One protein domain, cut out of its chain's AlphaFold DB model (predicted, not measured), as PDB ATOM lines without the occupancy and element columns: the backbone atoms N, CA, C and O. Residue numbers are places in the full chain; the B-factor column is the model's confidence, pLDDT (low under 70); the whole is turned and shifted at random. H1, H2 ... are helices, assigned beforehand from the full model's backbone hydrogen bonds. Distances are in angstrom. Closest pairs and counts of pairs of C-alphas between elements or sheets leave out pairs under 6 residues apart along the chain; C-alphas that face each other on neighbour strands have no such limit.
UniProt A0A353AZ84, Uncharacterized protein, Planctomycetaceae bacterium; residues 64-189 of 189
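This is residues 64 to 189 of the 189 residues of an uncharacterized protein of Planctomycetaceae bacterium (UniProt A0A353AZ84). A compact body of helices packs round H3, and the long first helix, H1, sticks out of it with residues 64 to 78 as a free arm. The second part of H1 joins H3, H4 and H5 in a four-helix bundle, helices lying roughly alongside one another, while the short H2 packs on H1 and H3. The printed part has 126 residues with five named helices, in the order H1 H2 H3 H4 H5, and no named strand; the class is all helix. The whole is compact, with a radius of gyration of the C-alphas of 15.8 A, and spans 59 by 26 by 25 A, the arm making much of the length.

Begin with H1, residues 64 to 95, and look at its residues 82 to 90, which alone touch H2, residues 107 to 112. The closest C-alphas are those of Ala 86 and Pro 108, 5.2 A apart, in a hairpin at a shallow tilt of 2 degrees, opposite ways. Go on to H3, residues 114 to 138, the hub, which touches the four other helices. It touches H1 with residues 124 to 132 alone, the closest C-alphas being those of Leu 93 and Thr 128, 6.4 A apart. H3 and H4, residues 149 to 160, form a hairpin, closest at the C-alphas of Ile 126 and Glu 149, 5.3 A apart. H5, residues 166 to 188, touches H4 in another hairpin, closest at the C-alphas of Gly 155 and Gly 168, 4.7 A apart. H3 and H5 run the same way at a steep tilt of 39 degrees. H1 and H4 are apart. In H1, H4 and H5 every O i to N i+4 pair is within hydrogen-bond range, against 18 of 21 in H3 and 0 of 2 in H2, where 2 of 3 O i to N i+3 pairs are.

Find C-alpha 64 at (-54.918, -18.980, 55.545); from there H1 runs 46.8 A to C-alpha 95. H2 is 10.6 A long. H3 starts at C-alpha 114, at (-48.222, 5.939, 53.405), and is 35.7 A long, with a kink of 32 degrees near residue 122. H4 measures 16.8 A, and H5 runs 33.0 A to C-alpha 188 at (-16.804, 12.281, 35.591).

Look for the C-alphas of Ile 64 and Gly 140, the two farthest apart, at 59.1 A. Without residues 64 to 78 the body spans 39 by 25 by 20 A. The printed part has no cut, and the link from H1 to H2 is long. The mean pLDDT of the printed part is 87.9, with residues 164 and 189 under 70.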
ATOM      1  N   ILE A  64     -55.136 -20.213  54.774       93.25
ATOM      2  CA  ILE A  64     -54.918 -18.980  55.545       93.25
ATOM      3  C   ILE A  64     -53.421 -18.760  55.789       93.25
ATOM      4  O   ILE A  64     -52.901 -17.669  55.541       93.25
ATOM      5  N   THR A  65     -52.706 -19.798  56.225       93.81
ATOM      6  CA  THR A  65     -51.265 -19.718  56.505       93.81
ATOM      7  C   THR A  65     -50.465 -19.380  55.248       93.81
ATOM      8  O   THR A  65     -49.614 -18.490  55.277       93.81
ATOM      9  N   ALA A  66     -50.767 -20.040  54.125       93.19
ATOM     10  CA  ALA A  66     -50.128 -19.772  52.841       93.19
ATOM     11  C   ALA A  66     -50.397 -18.340  52.356       93.19
ATOM     12  O   ALA A  66     -49.477 -17.657  51.905       93.19
ATOM     13  N   TYR A  67     -51.632 -17.854  52.506       92.06
ATOM     14  CA  TYR A  67     -52.012 -16.494  52.136       92.06
ATOM     15  C   TYR A  67     -51.257 -15.438  52.951       92.06
ATOM     16  O   TYR A  67     -50.657 -14.526  52.377       92.06
ATOM     17  N   PHE A  68     -51.212 -15.576  54.279       93.88
ATOM     18  CA  PHE A  68     -50.443 -14.660  55.125       93.88
ATOM     19  C   PHE A  68     -48.941 -14.740  54.839       93.88
ATOM     20  O   PHE A  68     -48.291 -13.699  54.750       93.88
ATOM     21  N   GLY A  69     -48.396 -15.942  54.629       94.50
ATOM     22  CA  GLY A  69     -47.002 -16.124  54.224       94.50
ATOM     23  C   GLY A  69     -46.682 -15.395  52.917       94.50
ATOM     24  O   GLY A  69     -45.703 -14.653  52.840       94.50
ATOM     25  N   PHE A  70     -47.550 -15.522  51.912       92.56
ATOM     26  CA  PHE A  70     -47.422 -14.807  50.644       92.56
ATOM     27  C   PHE A  70     -47.484 -13.284  50.824       92.56
ATOM     28  O   PHE A  70     -46.616 -12.576  50.312       92.56
ATOM     29  N   LEU A  71     -48.455 -12.769  51.588       90.69
ATOM     30  CA  LEU A  71     -48.573 -11.334  51.865       90.69
ATOM     31  C   LEU A  71     -47.334 -10.772  52.568       90.69
ATOM     32  O   LEU A  71     -46.870  -9.690  52.210       90.69
ATOM     33  N   VAL A  72     -46.779 -11.502  53.538       94.19
ATOM     34  CA  VAL A  72     -45.547 -11.103  54.232       94.19
ATOM     35  C   VAL A  72     -44.371 -11.078  53.256       94.19
ATOM     36  O   VAL A  72     -43.647 -10.086  53.212       94.19
ATOM     37  N   CYS A  73     -44.208 -12.107  52.421       91.94
ATOM     38  CA  CYS A  73     -43.155 -12.148  51.403       91.94
ATOM     39  C   CYS A  73     -43.252 -10.974  50.417       91.94
ATOM     40  O   CYS A  73     -42.266 -10.270  50.190       91.94
ATOM     41  N   VAL A  74     -44.443 -10.711  49.870       87.62
ATOM     42  CA  VAL A  74     -44.682  -9.568  48.973       87.62
ATOM     43  C   VAL A  74     -44.434  -8.242  49.696       87.62
ATOM     44  O   VAL A  74     -43.810  -7.338  49.136       87.62
ATOM     45  N   GLY A  75     -44.853  -8.130  50.957       87.38
ATOM     46  CA  GLY A  75     -44.593  -6.972  51.808       87.38
ATOM     47  C   GLY A  75     -43.098  -6.695  51.969       87.38
ATOM     48  O   GLY A  75     -42.651  -5.581  51.704       87.38
ATOM     49  N   VAL A  76     -42.304  -7.712  52.307       91.44
ATOM     50  CA  VAL A  76     -40.846  -7.591  52.478       91.44
ATOM     51  C   VAL A  76     -40.159  -7.197  51.170       91.44
ATOM     52  O   VAL A  76     -39.339  -6.279  51.160       91.44
ATOM     53  N   VAL A  77     -40.514  -7.838  50.052       90.50
ATOM     54  CA  VAL A  77     -39.931  -7.521  48.738       90.50
ATOM     55  C   VAL A  77     -40.284  -6.096  48.311       90.50
ATOM     56  O   VAL A  77     -39.408  -5.343  47.888       90.50
ATOM     57  N   SER A  78     -41.549  -5.693  48.454       82.88
ATOM     58  CA  SER A  78     -41.986  -4.342  48.087       82.88
ATOM     59  C   SER A  78     -41.294  -3.262  48.925       82.88
ATOM     60  O   SER A  78     -40.893  -2.231  48.382       82.88
ATOM     61  N   LEU A  79     -41.073  -3.520  50.215       87.94
ATOM     62  CA  LEU A  79     -40.339  -2.630  51.109       87.94
ATOM     63  C   LEU A  79     -38.857  -2.536  50.721       87.94
ATOM     64  O   LEU A  79     -38.318  -1.432  50.646       87.94
ATOM     65  N   ALA A  80     -38.210  -3.658  50.391       90.06
ATOM     66  CA  ALA A  80     -36.822  -3.665  49.924       90.06
ATOM     67  C   ALA A  80     -36.641  -2.849  48.630       90.06
ATOM     68  O   ALA A  80     -35.704  -2.055  48.520       90.06
ATOM     69  N   VAL A  81     -37.566  -2.984  47.673       87.50
ATOM     70  CA  VAL A  81     -37.562  -2.199  46.429       87.50
ATOM     71  C   VAL A  81     -37.752  -0.706  46.711       87.50
ATOM     72  O   VAL A  81     -37.033   0.114  46.145       87.50
ATOM     73  N   GLN A  82     -38.668  -0.332  47.609       86.44
ATOM     74  CA  GLN A  82     -38.867   1.073  47.984       86.44
ATOM     75  C   GLN A  82     -37.619   1.686  48.627       86.44
ATOM     76  O   GLN A  82     -37.228   2.790  48.249       86.44
ATOM     77  N   ILE A  83     -36.953   0.956  49.531       91.88
ATOM     78  CA  ILE A  83     -35.666   1.374  50.111       91.88
ATOM     79  C   ILE A  83     -34.624   1.589  49.022       91.88
ATOM     80  O   ILE A  83     -33.952   2.619  49.011       91.88
ATOM     81  N   PHE A  84     -34.511   0.653  48.085       92.06
ATOM     82  CA  PHE A  84     -33.550   0.761  46.998       92.06
ATOM     83  C   PHE A  84     -33.797   1.997  46.115       92.06
ATOM     84  O   PHE A  84     -32.857   2.720  45.781       92.06
ATOM     85  N   ILE A  85     -35.058   2.290  45.782       88.62
ATOM     86  CA  ILE A  85     -35.437   3.479  45.002       88.62
ATOM     87  C   ILE A  85     -35.131   4.767  45.777       88.62
ATOM     88  O   ILE A  85     -34.515   5.680  45.226       88.62
ATOM     89  N   ALA A  86     -35.524   4.843  47.052       91.19
ATOM     90  CA  ALA A  86     -35.256   6.003  47.901       91.19
ATOM     91  C   ALA A  86     -33.749   6.260  48.041       91.19
ATOM     92  O   ALA A  86     -33.304   7.402  47.920       91.19
ATOM     93  N   TYR A  87     -32.956   5.197  48.202       93.69
ATOM     94  CA  TYR A  87     -31.499   5.268  48.250       93.69
ATOM     95  C   TYR A  87     -30.891   5.795  46.942       93.69
ATOM     96  O   TYR A  87     -30.024   6.667  46.977       93.69
ATOM     97  N   LEU A  88     -31.360   5.322  45.781       91.69
ATOM     98  CA  LEU A  88     -30.883   5.810  44.482       91.69
ATOM     99  C   LEU A  88     -31.159   7.305  44.281       91.69
ATOM    100  O   LEU A  88     -30.296   8.025  43.776       91.69
ATOM    101  N   LEU A  89     -32.344   7.771  44.679       90.94
ATOM    102  CA  LEU A  89     -32.709   9.188  44.607       90.94
ATOM    103  C   LEU A  89     -31.887  10.027  45.593       90.94
ATOM    104  O   LEU A  89     -31.386  11.085  45.218       90.94
ATOM    105  N   TYR A  90     -31.692   9.534  46.819       93.88
ATOM    106  CA  TYR A  90     -30.834  10.153  47.831       93.88
ATOM    107  C   TYR A  90     -29.392  10.332  47.325       93.88
ATOM    108  O   TYR A  90     -28.849  11.437  47.367       93.88
ATOM    109  N   ASP A  91     -28.785   9.276  46.775       93.88
ATOM    110  CA  ASP A  91     -27.421   9.314  46.228       93.88
ATOM    111  C   ASP A  91     -27.310  10.255  45.013       93.88
ATOM    112  O   ASP A  91     -26.326  10.989  44.859       93.88
ATOM    113  N   ALA A  92     -28.339  10.294  44.160       91.12
ATOM    114  CA  ALA A  92     -28.400  11.233  43.045       91.12
ATOM    115  C   ALA A  92     -28.455  12.694  43.523       91.12
ATOM    116  O   ALA A  92     -27.672  13.514  43.049       91.12
ATOM    117  N   LEU A  93     -29.317  13.014  44.493       92.56
ATOM    118  CA  LEU A  93     -29.460  14.369  45.045       92.56
ATOM    119  C   LEU A  93     -28.215  14.842  45.800       92.56
ATOM    120  O   LEU A  93     -27.858  16.018  45.704       92.56
ATOM    121  N   ASN A  94     -27.527  13.941  46.502       93.69
ATOM    122  CA  ASN A  94     -26.260  14.247  47.168       93.69
ATOM    123  C   ASN A  94     -25.126  14.566  46.190       93.69
ATOM    124  O   ASN A  94     -24.188  15.269  46.551       93.69
ATOM    125  N   THR A  95     -25.205  14.064  44.957       91.62
ATOM    126  CA  THR A  95     -24.211  14.357  43.913       91.62
ATOM    127  C   THR A  95     -24.421  15.754  43.306       91.62
ATOM    128  O   THR A  95     -23.498  16.325  42.726       91.62
ATOM    129  N   VAL A  96     -25.622  16.328  43.434       92.19
ATOM    130  CA  VAL A  96     -25.954  17.657  42.904       92.19
ATOM    131  C   VAL A  96     -25.477  18.752  43.877       92.19
ATOM    132  O   VAL A  96     -25.781  18.651  45.074       92.19
ATOM    133  N   PRO A  97     -24.784  19.808  43.392       90.56
ATOM    134  CA  PRO A  97     -24.424  20.972  44.205       90.56
ATOM    135  C   PRO A  97     -25.657  21.633  44.829       90.56
ATOM    136  O   PRO A  97     -26.721  21.665  44.209       90.56
ATOM    137  N   GLU A  98     -25.520  22.192  46.031       90.44
ATOM    138  CA  GLU A  98     -26.657  22.762  46.776       90.44
ATOM    139  C   GLU A  98     -27.378  23.880  46.010       90.44
ATOM    140  O   GLU A  98     -28.599  23.974  46.075       90.44
ATOM    141  N   GLU A  99     -26.648  24.645  45.198       90.25
ATOM    142  CA  GLU A  99     -27.168  25.746  44.375       90.25
ATOM    143  C   GLU A  99     -28.200  25.299  43.323       90.25
ATOM    144  O   GLU A  99     -29.119  26.048  42.994       90.25
ATOM    145  N   PHE A 100     -28.076  24.073  42.802       91.00
ATOM    146  CA  PHE A 100     -28.959  23.531  41.756       91.00
ATOM    147  C   PHE A 100     -29.978  22.522  42.299       91.00
ATOM    148  O   PHE A 100     -30.791  21.970  41.547       91.00
ATOM    149  N   ARG A 101     -29.943  22.260  43.606       91.12
ATOM    150  CA  ARG A 101     -30.773  21.261  44.269       91.12
ATOM    151  C   ARG A 101     -32.166  21.831  44.553       91.12
ATOM    152  O   ARG A 101     -32.321  22.758  45.336       91.12
ATOM    153  N   GLN A 102     -33.209  21.248  43.957       91.69
ATOM    154  CA  GLN A 102     -34.589  21.716  44.172       91.69
ATOM    155  C   GLN A 102     -35.304  21.081  45.367       91.69
ATOM    156  O   GLN A 102     -36.371  21.563  45.749       91.69
ATOM    157  N   ILE A 103     -34.786  19.968  45.889       93.12
ATOM    158  CA  ILE A 103     -35.348  19.248  47.036       93.12
ATOM    159  C   ILE A 103     -34.237  18.736  47.939       93.12
ATOM    160  O   ILE A 103     -33.163  18.367  47.468       93.12
ATOM    161  N   GLU A 104     -34.502  18.681  49.236       92.44
ATOM    162  CA  GLU A 104     -33.516  18.202  50.195       92.44
ATOM    163  C   GLU A 104     -33.246  16.697  50.003       92.44
ATOM    164  O   GLU A 104     -34.180  15.939  49.723       92.44
ATOM    165  N   PRO A 105     -31.991  16.228  50.160       90.38
ATOM    166  CA  PRO A 105     -31.636  14.843  49.851       90.38
ATOM    167  C   PRO A 105     -32.377  13.828  50.709       90.38
ATOM    168  O   PRO A 105     -32.604  12.714  50.261       90.38
ATOM    169  N   TRP A 106     -32.769  14.197  51.930       91.00
ATOM    170  CA  TRP A 106     -33.484  13.310  52.843       91.00
ATOM    171  C   TRP A 106     -34.969  13.139  52.480       91.00
ATOM    172  O   TRP A 106     -35.596  12.184  52.934       91.00
ATOM    173  N   LEU A 107     -35.530  14.004  51.627       92.06
ATOM    174  CA  LEU A 107     -36.953  14.002  51.288       92.06
ATOM    175  C   LEU A 107     -37.461  12.664  50.704       92.06
ATOM    176  O   LEU A 107     -38.530  12.231  51.126       92.06
ATOM    177  N   PRO A 108     -36.736  11.945  49.817       91.75
ATOM    178  CA  PRO A 108     -37.156  10.636  49.309       91.75
ATOM    179  C   PRO A 108     -37.378   9.575  50.395       91.75
ATOM    180  O   PRO A 108     -38.140   8.643  50.167       91.75
ATOM    181  N   TRP A 109     -36.785   9.712  51.586       91.44
ATOM    182  CA  TRP A 109     -37.029   8.794  52.705       91.44
ATOM    183  C   TRP A 109     -38.433   8.951  53.303       91.44
ATOM    184  O   TRP A 109     -38.929   8.044  53.959       91.44
ATOM    185  N   LEU A 110     -39.138  10.049  53.033       90.62
ATOM    186  CA  LEU A 110     -40.528  10.211  53.470       90.62
ATOM    187  C   LEU A 110     -41.520   9.335  52.683       90.62
ATOM    188  O   LEU A 110     -42.701   9.300  53.033       90.62
ATOM    189  N   VAL A 111     -41.062   8.593  51.662       87.88
ATOM    190  CA  VAL A 111     -41.877   7.599  50.939       87.88
ATOM    191  C   VAL A 111     -42.436   6.505  51.849       87.88
ATOM    192  O   VAL A 111     -43.523   6.002  51.576       87.88
ATOM    193  N   PHE A 112     -41.762   6.186  52.959       85.25
ATOM    194  CA  PHE A 112     -42.212   5.138  53.887       85.25
ATOM    195  C   PHE A 112     -43.493   5.485  54.651       85.25
ATOM    196  O   PHE A 112     -44.134   4.601  55.214       85.25
ATOM    197  N   ILE A 113     -43.883   6.758  54.683       89.38
ATOM    198  CA  ILE A 113     -45.109   7.193  55.346       89.38
ATOM    199  C   ILE A 113     -46.245   7.103  54.318       89.38
ATOM    200  O   ILE A 113     -46.215   7.846  53.350       89.38
ATOM    201  N   PRO A 114     -47.292   6.282  54.490       73.50
ATOM    202  CA  PRO A 114     -48.222   5.939  53.405       73.50
ATOM    203  C   PRO A 114     -48.972   7.128  52.779       73.50
ATOM    204  O   PRO A 114     -49.200   7.151  51.574       73.50
ATOM    205  N   LEU A 115     -49.351   8.136  53.569       80.12
ATOM    206  CA  LEU A 115     -50.083   9.307  53.057       80.12
ATOM    207  C   LEU A 115     -49.155  10.357  52.440       80.12
ATOM    208  O   LEU A 115     -49.451  10.925  51.391       80.12
ATOM    209  N   VAL A 116     -48.023  10.606  53.092       86.81
ATOM    210  CA  VAL A 116     -47.029  11.589  52.646       86.81
ATOM    211  C   VAL A 116     -46.231  11.031  51.469       86.81
ATOM    212  O   VAL A 116     -45.913  11.745  50.525       86.81
ATOM    213  N   GLY A 117     -45.981   9.730  51.477       84.56
ATOM    214  CA  GLY A 117     -45.094   9.041  50.565       84.56
ATOM    215  C   GLY A 117     -45.570   9.040  49.127       84.56
ATOM    216  O   GLY A 117     -44.743   9.153  48.232       84.56
ATOM    217  N   ILE A 118     -46.883   9.034  48.882       82.88
ATOM    218  CA  ILE A 118     -47.415   9.200  47.523       82.88
ATOM    219  C   ILE A 118     -47.015  10.573  46.981       82.88
ATOM    220  O   ILE A 118     -46.414  10.671  45.915       82.88
ATOM    221  N   VAL A 119     -47.292  11.640  47.734       88.69
ATOM    222  CA  VAL A 119     -46.973  13.013  47.316       88.69
ATOM    223  C   VAL A 119     -45.465  13.190  47.155       88.69
ATOM    224  O   VAL A 119     -45.003  13.736  46.154       88.69
ATOM    225  N   ILE A 120     -44.687  12.677  48.105       89.75
ATOM    226  CA  ILE A 120     -43.228  12.751  48.071       89.75
ATOM    227  C   ILE A 120     -42.645  11.955  46.912       89.75
ATOM    228  O   ILE A 120     -41.717  12.446  46.281       89.75
ATOM    229  N   ALA A 121     -43.179  10.782  46.578       87.12
ATOM    230  CA  ALA A 121     -42.721  10.024  45.421       87.12
ATOM    231  C   ALA A 121     -42.892  10.850  44.139       87.12
ATOM    232  O   ALA A 121     -41.941  10.989  43.373       87.12
ATOM    233  N   PHE A 122     -44.056  11.484  43.943       88.12
ATOM    234  CA  PHE A 122     -44.274  12.386  42.806       88.12
ATOM    235  C   PHE A 122     -43.259  13.527  42.784       88.12
ATOM    236  O   PHE A 122     -42.616  13.773  41.763       88.12
ATOM    237  N   ILE A 123     -43.079  14.202  43.920       91.19
ATOM    238  CA  ILE A 123     -42.129  15.308  44.038       91.19
ATOM    239  C   ILE A 123     -40.708  14.824  43.732       91.19
ATOM    240  O   ILE A 123     -40.015  15.459  42.945       91.19
ATOM    241  N   ALA A 124     -40.281  13.695  44.291       90.62
ATOM    242  CA  ALA A 124     -38.940  13.158  44.118       90.62
ATOM    243  C   ALA A 124     -38.671  12.751  42.662       90.62
ATOM    244  O   ALA A 124     -37.617  13.099  42.130       90.62
ATOM    245  N   PHE A 125     -39.624  12.104  41.986       88.06
ATOM    246  CA  PHE A 125     -39.472  11.701  40.583       88.06
ATOM    247  C   PHE A 125     -39.487  12.871  39.593       88.06
ATOM    248  O   PHE A 125     -38.931  12.735  38.508       88.06
ATOM    249  N   ILE A 126     -40.061  14.021  39.956       90.50
ATOM    250  CA  ILE A 126     -40.057  15.230  39.115       90.50
ATOM    251  C   ILE A 126     -38.837  16.108  39.432       90.50
ATOM    252  O   ILE A 126     -38.088  16.527  38.554       90.50
ATOM    253  N   LYS A 127     -38.609  16.394  40.714       92.00
ATOM    254  CA  LYS A 127     -37.612  17.371  41.168       92.00
ATOM    255  C   LYS A 127     -36.181  16.851  41.105       92.00
ATOM    256  O   LYS A 127     -35.272  17.647  40.869       92.00
ATOM    257  N   THR A 128     -35.962  15.550  41.301       91.75
ATOM    258  CA  THR A 128     -34.619  14.949  41.223       91.75
ATOM    259  C   THR A 128     -34.014  15.070  39.822       91.75
ATOM    260  O   THR A 128     -32.950  15.683  39.706       91.75
ATOM    261  N   PRO A 129     -34.663  14.577  38.743       90.81
ATOM    262  CA  PRO A 129     -34.115  14.719  37.394       90.81
ATOM    263  C   PRO A 129     -33.986  16.185  36.976       90.81
ATOM    264  O   PRO A 129     -32.996  16.542  36.349       90.81
ATOM    265  N   LYS A 130     -34.900  17.060  37.407       91.75
ATOM    266  CA  LYS A 130     -34.797  18.497  37.135       91.75
ATOM    267  C   LYS A 130     -33.593  19.155  37.821       91.75
ATOM    268  O   LYS A 130     -32.959  20.026  37.235       91.75
ATOM    269  N   SER A 131     -33.253  18.736  39.043       92.31
ATOM    270  CA  SER A 131     -32.054  19.218  39.752       92.31
ATOM    271  C   SER A 131     -30.770  18.765  39.047       92.31
ATOM    272  O   SER A 131     -29.840  19.551  38.884       92.31
ATOM    273  N   LEU A 132     -30.745  17.518  38.562       90.62
ATOM    274  CA  LEU A 132     -29.638  16.988  37.757       90.62
ATOM    275  C   LEU A 132     -29.497  17.729  36.423       90.62
ATOM    276  O   LEU A 132     -28.392  18.127  36.063       90.62
ATOM    277  N   ALA A 133     -30.610  17.957  35.721       90.62
ATOM    278  CA  ALA A 133     -30.623  18.683  34.458       90.62
ATOM    279  C   ALA A 133     -30.113  20.120  34.630       90.62
ATOM    280  O   ALA A 133     -29.311  20.579  33.827       90.62
ATOM    281  N   LEU A 134     -30.506  20.823  35.700       91.25
ATOM    282  CA  LEU A 134     -29.982  22.161  35.998       91.25
ATOM    283  C   LEU A 134     -28.469  22.155  36.238       91.25
ATOM    284  O   LEU A 134     -27.770  22.999  35.682       91.25
ATOM    285  N   ALA A 135     -27.961  21.196  37.015       91.12
ATOM    286  CA  ALA A 135     -26.530  21.085  37.287       91.12
ATOM    287  C   ALA A 135     -25.708  20.751  36.030       91.12
ATOM    288  O   ALA A 135     -24.611  21.277  35.860       91.12
ATOM    289  N   LEU A 136     -26.235  19.908  35.137       90.75
ATOM    290  CA  LEU A 136     -25.601  19.591  33.851       90.75
ATOM    291  C   LEU A 136     -25.667  20.772  32.873       90.75
ATOM    292  O   LEU A 136     -24.658  21.127  32.265       90.75
ATOM    293  N   ASN A 137     -26.811  21.455  32.802       90.31
ATOM    294  CA  ASN A 137     -26.989  22.647  31.972       90.31
ATOM    295  C   ASN A 137     -26.060  23.788  32.407       90.31
ATOM    296  O   ASN A 137     -25.510  24.481  31.556       90.31
ATOM    297  N   ALA A 138     -25.829  23.958  33.713       89.00
ATOM    298  CA  ALA A 138     -24.862  24.925  34.237       89.00
ATOM    299  C   ALA A 138     -23.416  24.624  33.797       89.00
ATOM    300  O   ALA A 138     -22.595  25.533  33.719       89.00
ATOM    301  N   ARG A 139     -23.113  23.362  33.463       87.25
ATOM    302  CA  ARG A 139     -21.824  22.913  32.908       87.25
ATOM    303  C   ARG A 139     -21.790  22.917  31.376       87.25
ATOM    304  O   ARG A 139     -20.764  22.582  30.794       87.25
ATOM    305  N   GLY A 140     -22.890  23.291  30.719       85.44
ATOM    306  CA  GLY A 140     -23.015  23.298  29.262       85.44
ATOM    307  C   GLY A 140     -23.296  21.931  28.626       85.44
ATOM    308  O   GLY A 140     -23.288  21.841  27.401       85.44
ATOM    309  N   ASP A 141     -23.569  20.883  29.414       84.81
ATOM    310  CA  ASP A 141     -23.937  19.561  28.890       84.81
ATOM    311  C   ASP A 141     -25.463  19.390  28.848       84.81
ATOM    312  O   ASP A 141     -26.106  19.081  29.850       84.81
ATOM    313  N   THR A 142     -26.045  19.561  27.659       83.62
ATOM    314  CA  THR A 142     -27.476  19.329  27.403       83.62
ATOM    315  C   THR A 142     -27.766  17.950  26.796       83.62
ATOM    316  O   THR A 142     -28.917  17.646  26.474       83.62
ATOM    317  N   SER A 143     -26.755  17.076  26.666       81.50
ATOM    318  CA  SER A 143     -26.878  15.761  26.015       81.50
ATOM    319  C   SER A 143     -27.899  14.847  26.707       81.50
ATOM    320  O   SER A 143     -28.533  13.999  26.078       81.50
ATOM    321  N   HIS A 144     -28.107  15.055  28.008       77.06
ATOM    322  CA  HIS A 144     -28.953  14.216  28.854       77.06
ATOM    323  C   HIS A 144     -30.441  14.626  28.877       77.06
ATOM    324  O   HIS A 144     -31.257  13.910  29.475       77.06
ATOM    325  N   GLY A 145     -30.818  15.720  28.196       83.50
ATOM    326  CA  GLY A 145     -32.200  16.208  28.091       83.50
ATOM    327  C   GLY A 145     -32.908  16.312  29.451       83.50
ATOM    328  O   GLY A 145     -32.320  16.751  30.437       83.50
ATOM    329  N   ASP A 146     -34.149  15.823  29.530       82.69
ATOM    330  CA  ASP A 146     -34.988  15.881  30.743       82.69
ATOM    331  C   ASP A 146     -34.548  14.931  31.879       82.69
ATOM    332  O   ASP A 146     -35.286  14.728  32.842       82.69
ATOM    333  N   CYS A 147     -33.399  14.250  31.758       84.50
ATOM    334  CA  CYS A 147     -32.831  13.346  32.773       84.50
ATOM    335  C   CYS A 147     -33.787  12.257  33.322       84.50
ATOM    336  O   CYS A 147     -33.511  11.646  34.350       84.50
ATOM    337  N   GLY A 148     -34.893  11.965  32.624       85.12
ATOM    338  CA  GLY A 148     -35.900  10.979  33.035       85.12
ATOM    339  C   GLY A 148     -37.166  11.541  33.694       85.12
ATOM    340  O   GLY A 148     -38.006  10.732  34.082       85.12
ATOM    341  N   GLU A 149     -37.347  12.866  33.763       88.81
ATOM    342  CA  GLU A 149     -38.525  13.523  34.369       88.81
ATOM    343  C   GLU A 149     -39.851  13.025  33.775       88.81
ATOM    344  O   GLU A 149     -40.701  12.510  34.502       88.81
ATOM    345  N   SER A 150     -40.000  13.090  32.448       88.62
ATOM    346  CA  SER A 150     -41.226  12.658  31.757       88.62
ATOM    347  C   SER A 150     -41.555  11.181  32.023       88.62
ATOM    348  O   SER A 150     -42.691  10.835  32.343       88.62
ATOM    349  N   ASN A 151     -40.543  10.305  31.994       87.50
ATOM    350  CA  ASN A 151     -40.727   8.875  32.256       87.50
ATOM    351  C   ASN A 151     -41.137   8.607  33.712       87.50
ATOM    352  O   ASN A 151     -41.996   7.763  33.958       87.50
ATOM    353  N   GLY A 152     -40.537   9.324  34.669       85.56
ATOM    354  CA  GLY A 152     -40.897   9.227  36.082       85.56
ATOM    355  C   GLY A 152     -42.331   9.685  36.331       85.56
ATOM    356  O   GLY A 152     -43.093   8.983  36.992       85.56
ATOM    357  N   LEU A 153     -42.732  10.810  35.732       87.75
ATOM    358  CA  LEU A 153     -44.086  11.346  35.848       87.75
ATOM    359  C   LEU A 153     -45.133  10.378  35.284       87.75
ATOM    360  O   LEU A 153     -46.092  10.044  35.978       87.75
ATOM    361  N   TRP A 154     -44.936   9.884  34.057       86.25
ATOM    362  CA  TRP A 154     -45.849   8.916  33.444       86.25
ATOM    363  C   TRP A 154     -45.914   7.605  34.231       86.25
ATOM    364  O   TRP A 154     -47.008   7.078  34.438       86.25
ATOM    365  N   GLY A 155     -44.775   7.116  34.732       84.81
ATOM    366  CA  GLY A 155     -44.725   5.945  35.608       84.81
ATOM    367  C   GLY A 155     -45.557   6.130  36.881       84.81
ATOM    368  O   GLY A 155     -46.326   5.242  37.250       84.81
ATOM    369  N   MET A 156     -45.480   7.303  37.514       83.69
ATOM    370  CA  MET A 156     -46.255   7.626  38.717       83.69
ATOM    371  C   MET A 156     -47.754   7.818  38.429       83.69
ATOM    372  O   MET A 156     -48.592   7.329  39.189       83.69
ATOM    373  N   ILE A 157     -48.114   8.467  37.318       86.12
ATOM    374  CA  ILE A 157     -49.514   8.644  36.891       86.12
ATOM    375  C   ILE A 157     -50.165   7.284  36.620       86.12
ATOM    376  O   ILE A 157     -51.226   6.990  37.174       86.12
ATOM    377  N   LEU A 158     -49.511   6.428  35.828       85.25
ATOM    378  CA  LEU A 158     -49.982   5.063  35.568       85.25
ATOM    379  C   LEU A 158     -50.075   4.244  36.856       85.25
ATOM    380  O   LEU A 158     -50.975   3.413  36.983       85.25
ATOM    381  N   SER A 159     -49.191   4.525  37.820       79.94
ATOM    382  CA  SER A 159     -49.227   3.863  39.120       79.94
ATOM    383  C   SER A 159     -50.467   4.216  39.942       79.94
ATOM    384  O   SER A 159     -51.062   3.345  40.570       79.94
ATOM    385  N   ILE A 160     -50.912   5.475  39.901       79.31
ATOM    386  CA  ILE A 160     -52.142   5.912  40.579       79.31
ATOM    387  C   ILE A 160     -53.403   5.395  39.880       79.31
ATOM    388  O   ILE A 160     -54.374   5.040  40.548       79.31
ATOM    389  N   LEU A 161     -53.411   5.371  38.547       81.12
ATOM    390  CA  LEU A 161     -54.575   4.973  37.750       81.12
ATOM    391  C   LEU A 161     -54.927   3.481  37.873       81.12
ATOM    392  O   LEU A 161     -55.928   3.049  37.311       81.12
ATOM    393  N   GLY A 162     -54.128   2.687  38.593       70.69
ATOM    394  CA  GLY A 162     -54.325   1.240  38.706       70.69
ATOM    395  C   GLY A 162     -53.948   0.484  37.429       70.69
ATOM    396  O   GLY A 162     -54.012  -0.739  37.392       70.69
ATOM    397  N   CYS A 163     -53.463   1.191  36.406       70.31
ATOM    398  CA  CYS A 163     -52.841   0.621  35.215       70.31
ATOM    399  C   CYS A 163     -51.384   0.214  35.490       70.31
ATOM    400  O   CYS A 163     -50.546   0.258  34.585       70.31
ATOM    401  N   THR A 164     -51.080  -0.192  36.731       65.06
ATOM    402  CA  THR A 164     -49.792  -0.719  37.209       65.06
ATOM    403  C   THR A 164     -49.512  -2.098  36.618       65.06
ATOM    404  O   THR A 164     -49.193  -3.050  37.324       65.06
ATOM    405  N   GLY A 165     -49.664  -2.239  35.308       71.06
ATOM    406  CA  GLY A 165     -49.075  -3.353  34.601       71.06
ATOM    407  C   GLY A 165     -47.546  -3.247  34.615       71.06
ATOM    408  O   GLY A 165     -46.971  -2.267  35.111       71.06
ATOM    409  N   PRO A 166     -46.862  -4.210  33.984       77.62
ATOM    410  CA  PRO A 166     -45.409  -4.174  33.805       77.62
ATOM    411  C   PRO A 166     -44.914  -2.865  33.161       77.62
ATOM    412  O   PRO A 166     -43.799  -2.430  33.430       77.62
ATOM    413  N   ILE A 167     -45.756  -2.185  32.376       84.50
ATOM    414  CA  ILE A 167     -45.431  -0.922  31.697       84.50
ATOM    415  C   ILE A 167     -45.067   0.196  32.689       84.50
ATOM    416  O   ILE A 167     -44.055   0.869  32.496       84.50
ATOM    417  N   GLY A 168     -45.842   0.389  33.763       83.75
ATOM    418  CA  GLY A 168     -45.572   1.447  34.748       83.75
ATOM    419  C   GLY A 168     -44.229   1.244  35.454       83.75
ATOM    420  O   GLY A 168     -43.428   2.173  35.567       83.75
ATOM    421  N   TRP A 169     -43.938  -0.005  35.827       81.19
ATOM    422  CA  TRP A 169     -42.659  -0.398  36.414       81.19
ATOM    423  C   TRP A 169     -41.485  -0.189  35.456       81.19
ATOM    424  O   TRP A 169     -40.455   0.345  35.861       81.19
ATOM    425  N   VAL A 170     -41.642  -0.537  34.177       86.69
ATOM    426  CA  VAL A 170     -40.602  -0.314  33.161       86.69
ATOM    427  C   VAL A 170     -40.287   1.176  33.004       86.69
ATOM    428  O   VAL A 170     -39.113   1.540  32.926       86.69
ATOM    429  N   LEU A 171     -41.292   2.060  33.017       87.75
ATOM    430  CA  LEU A 171     -41.064   3.507  32.930       87.75
ATOM    431  C   LEU A 171     -40.318   4.061  34.150       87.75
ATOM    432  O   LEU A 171     -39.409   4.878  33.983       87.75
ATOM    433  N   LEU A 172     -40.648   3.582  35.355       85.69
ATOM    434  CA  LEU A 172     -39.923   3.934  36.580       85.69
ATOM    435  C   LEU A 172     -38.473   3.434  36.548       85.69
ATOM    436  O   LEU A 172     -37.555   4.164  36.908       85.69
ATOM    437  N   ILE A 173     -38.227   2.220  36.054       87.94
ATOM    438  CA  ILE A 173     -36.859   1.707  35.895       87.94
ATOM    439  C   ILE A 173     -36.088   2.556  34.874       87.94
ATOM    440  O   ILE A 173     -34.956   2.964  35.129       87.94
ATOM    441  N   MET A 174     -36.703   2.887  33.737       88.81
ATOM    442  CA  MET A 174     -36.084   3.725  32.706       88.81
ATOM    443  C   MET A 174     -35.768   5.141  33.207       88.81
ATOM    444  O   MET A 174     -34.749   5.708  32.802       88.81
ATOM    445  N   SER A 175     -36.600   5.723  34.078       90.12
ATOM    446  CA  SER A 175     -36.303   7.020  34.696       90.12
ATOM    447  C   SER A 175     -35.095   6.923  35.636       90.12
ATOM    448  O   SER A 175     -34.178   7.735  35.524       90.12
ATOM    449  N   LEU A 176     -35.011   5.876  36.464       89.25
ATOM    450  CA  LEU A 176     -33.873   5.634  37.360       89.25
ATOM    451  C   LEU A 176     -32.560   5.396  36.602       89.25
ATOM    452  O   LEU A 176     -31.512   5.906  37.001       89.25
ATOM    453  N   LEU A 177     -32.600   4.667  35.483       91.62
ATOM    454  CA  LEU A 177     -31.423   4.473  34.631       91.62
ATOM    455  C   LEU A 177     -30.925   5.799  34.039       91.62
ATOM    456  O   LEU A 177     -29.717   6.032  34.003       91.62
ATOM    457  N   LYS A 178     -31.832   6.687  33.611       91.38
ATOM    458  CA  LYS A 178     -31.469   8.028  33.118       91.38
ATOM    459  C   LYS A 178     -30.887   8.908  34.226       91.38
ATOM    460  O   LYS A 178     -29.853   9.531  34.000       91.38
ATOM    461  N   ILE A 179     -31.476   8.881  35.421       91.69
ATOM    462  CA  ILE A 179     -30.958   9.568  36.615       91.69
ATOM    463  C   ILE A 179     -29.535   9.092  36.935       91.69
ATOM    464  O   ILE A 179     -28.643   9.907  37.162       91.69
ATOM    465  N   ASN A 180     -29.283   7.781  36.891       92.19
ATOM    466  CA  ASN A 180     -27.953   7.229  37.146       92.19
ATOM    467  C   ASN A 180     -26.925   7.615  36.075       92.19
ATOM    468  O   ASN A 180     -25.784   7.903  36.432       92.19
ATOM    469  N   LYS A 181     -27.305   7.663  34.792       90.69
ATOM    470  CA  LYS A 181     -26.418   8.150  33.720       90.69
ATOM    471  C   LYS A 181     -26.068   9.628  33.904       90.69
ATOM    472  O   LYS A 181     -24.892   9.972  33.886       90.69
ATOM    473  N   ALA A 182     -27.065  10.471  34.183       89.19
ATOM    474  CA  ALA A 182     -26.856  11.890  34.477       89.19
ATOM    475  C   ALA A 182     -25.946  12.091  35.704       89.19
ATOM    476  O   ALA A 182     -25.032  12.912  35.693       89.19
ATOM    477  N   LYS A 183     -26.135  11.275  36.747       92.06
ATOM    478  CA  LYS A 183     -25.266  11.251  37.930       92.06
ATOM    479  C   LYS A 183     -23.825  10.864  37.586       92.06
ATOM    480  O   LYS A 183     -22.897  11.480  38.098       92.06
ATOM    481  N   GLN A 184     -23.623   9.849  36.745       91.56
ATOM    482  CA  GLN A 184     -22.286   9.446  36.299       91.56
ATOM    483  C   GLN A 184     -21.600  10.564  35.507       91.56
ATOM    484  O   GLN A 184     -20.432  10.837  35.764       91.56
ATOM    485  N   ALA A 185     -22.333  11.250  34.625       89.06
ATOM    486  CA  ALA A 185     -21.817  12.401  33.889       89.06
ATOM    487  C   ALA A 185     -21.349  13.523  34.833       89.06
ATOM    488  O   ALA A 185     -20.258  14.052  34.658       89.06
ATOM    489  N   LEU A 186     -22.109  13.813  35.898       88.38
ATOM    490  CA  LEU A 186     -21.717  14.813  36.901       88.38
ATOM    491  C   LEU A 186     -20.486  14.432  37.735       88.38
ATOM    492  O   LEU A 186     -19.807  15.332  38.227       88.38
ATOM    493  N   ARG A 187     -20.221  13.135  37.941       89.19
ATOM    494  CA  ARG A 187     -19.045  12.649  38.692       89.19
ATOM    495  C   ARG A 187     -17.781  12.551  37.837       89.19
ATOM    496  O   ARG A 187     -16.694  12.493  38.397       89.19
ATOM    497  N   ALA A 188     -17.923  12.455  36.516       87.12
ATOM    498  CA  ALA A 188     -16.804  12.281  35.591       87.12
ATOM    499  C   ALA A 188     -16.073  13.592  35.253       87.12
ATOM    500  O   ALA A 188     -14.985  13.548  34.682       87.12
ATOM    501  N   SER A 189     -16.671  14.736  35.588       68.75
ATOM    502  CA  SER A 189     -16.118  16.085  35.417       68.75
ATOM    503  C   SER A 189     -15.640  16.658  36.743       68.75
ATOM    504  O   SER A 189     -14.554  17.265  36.761       68.75
TER     505      SER A 189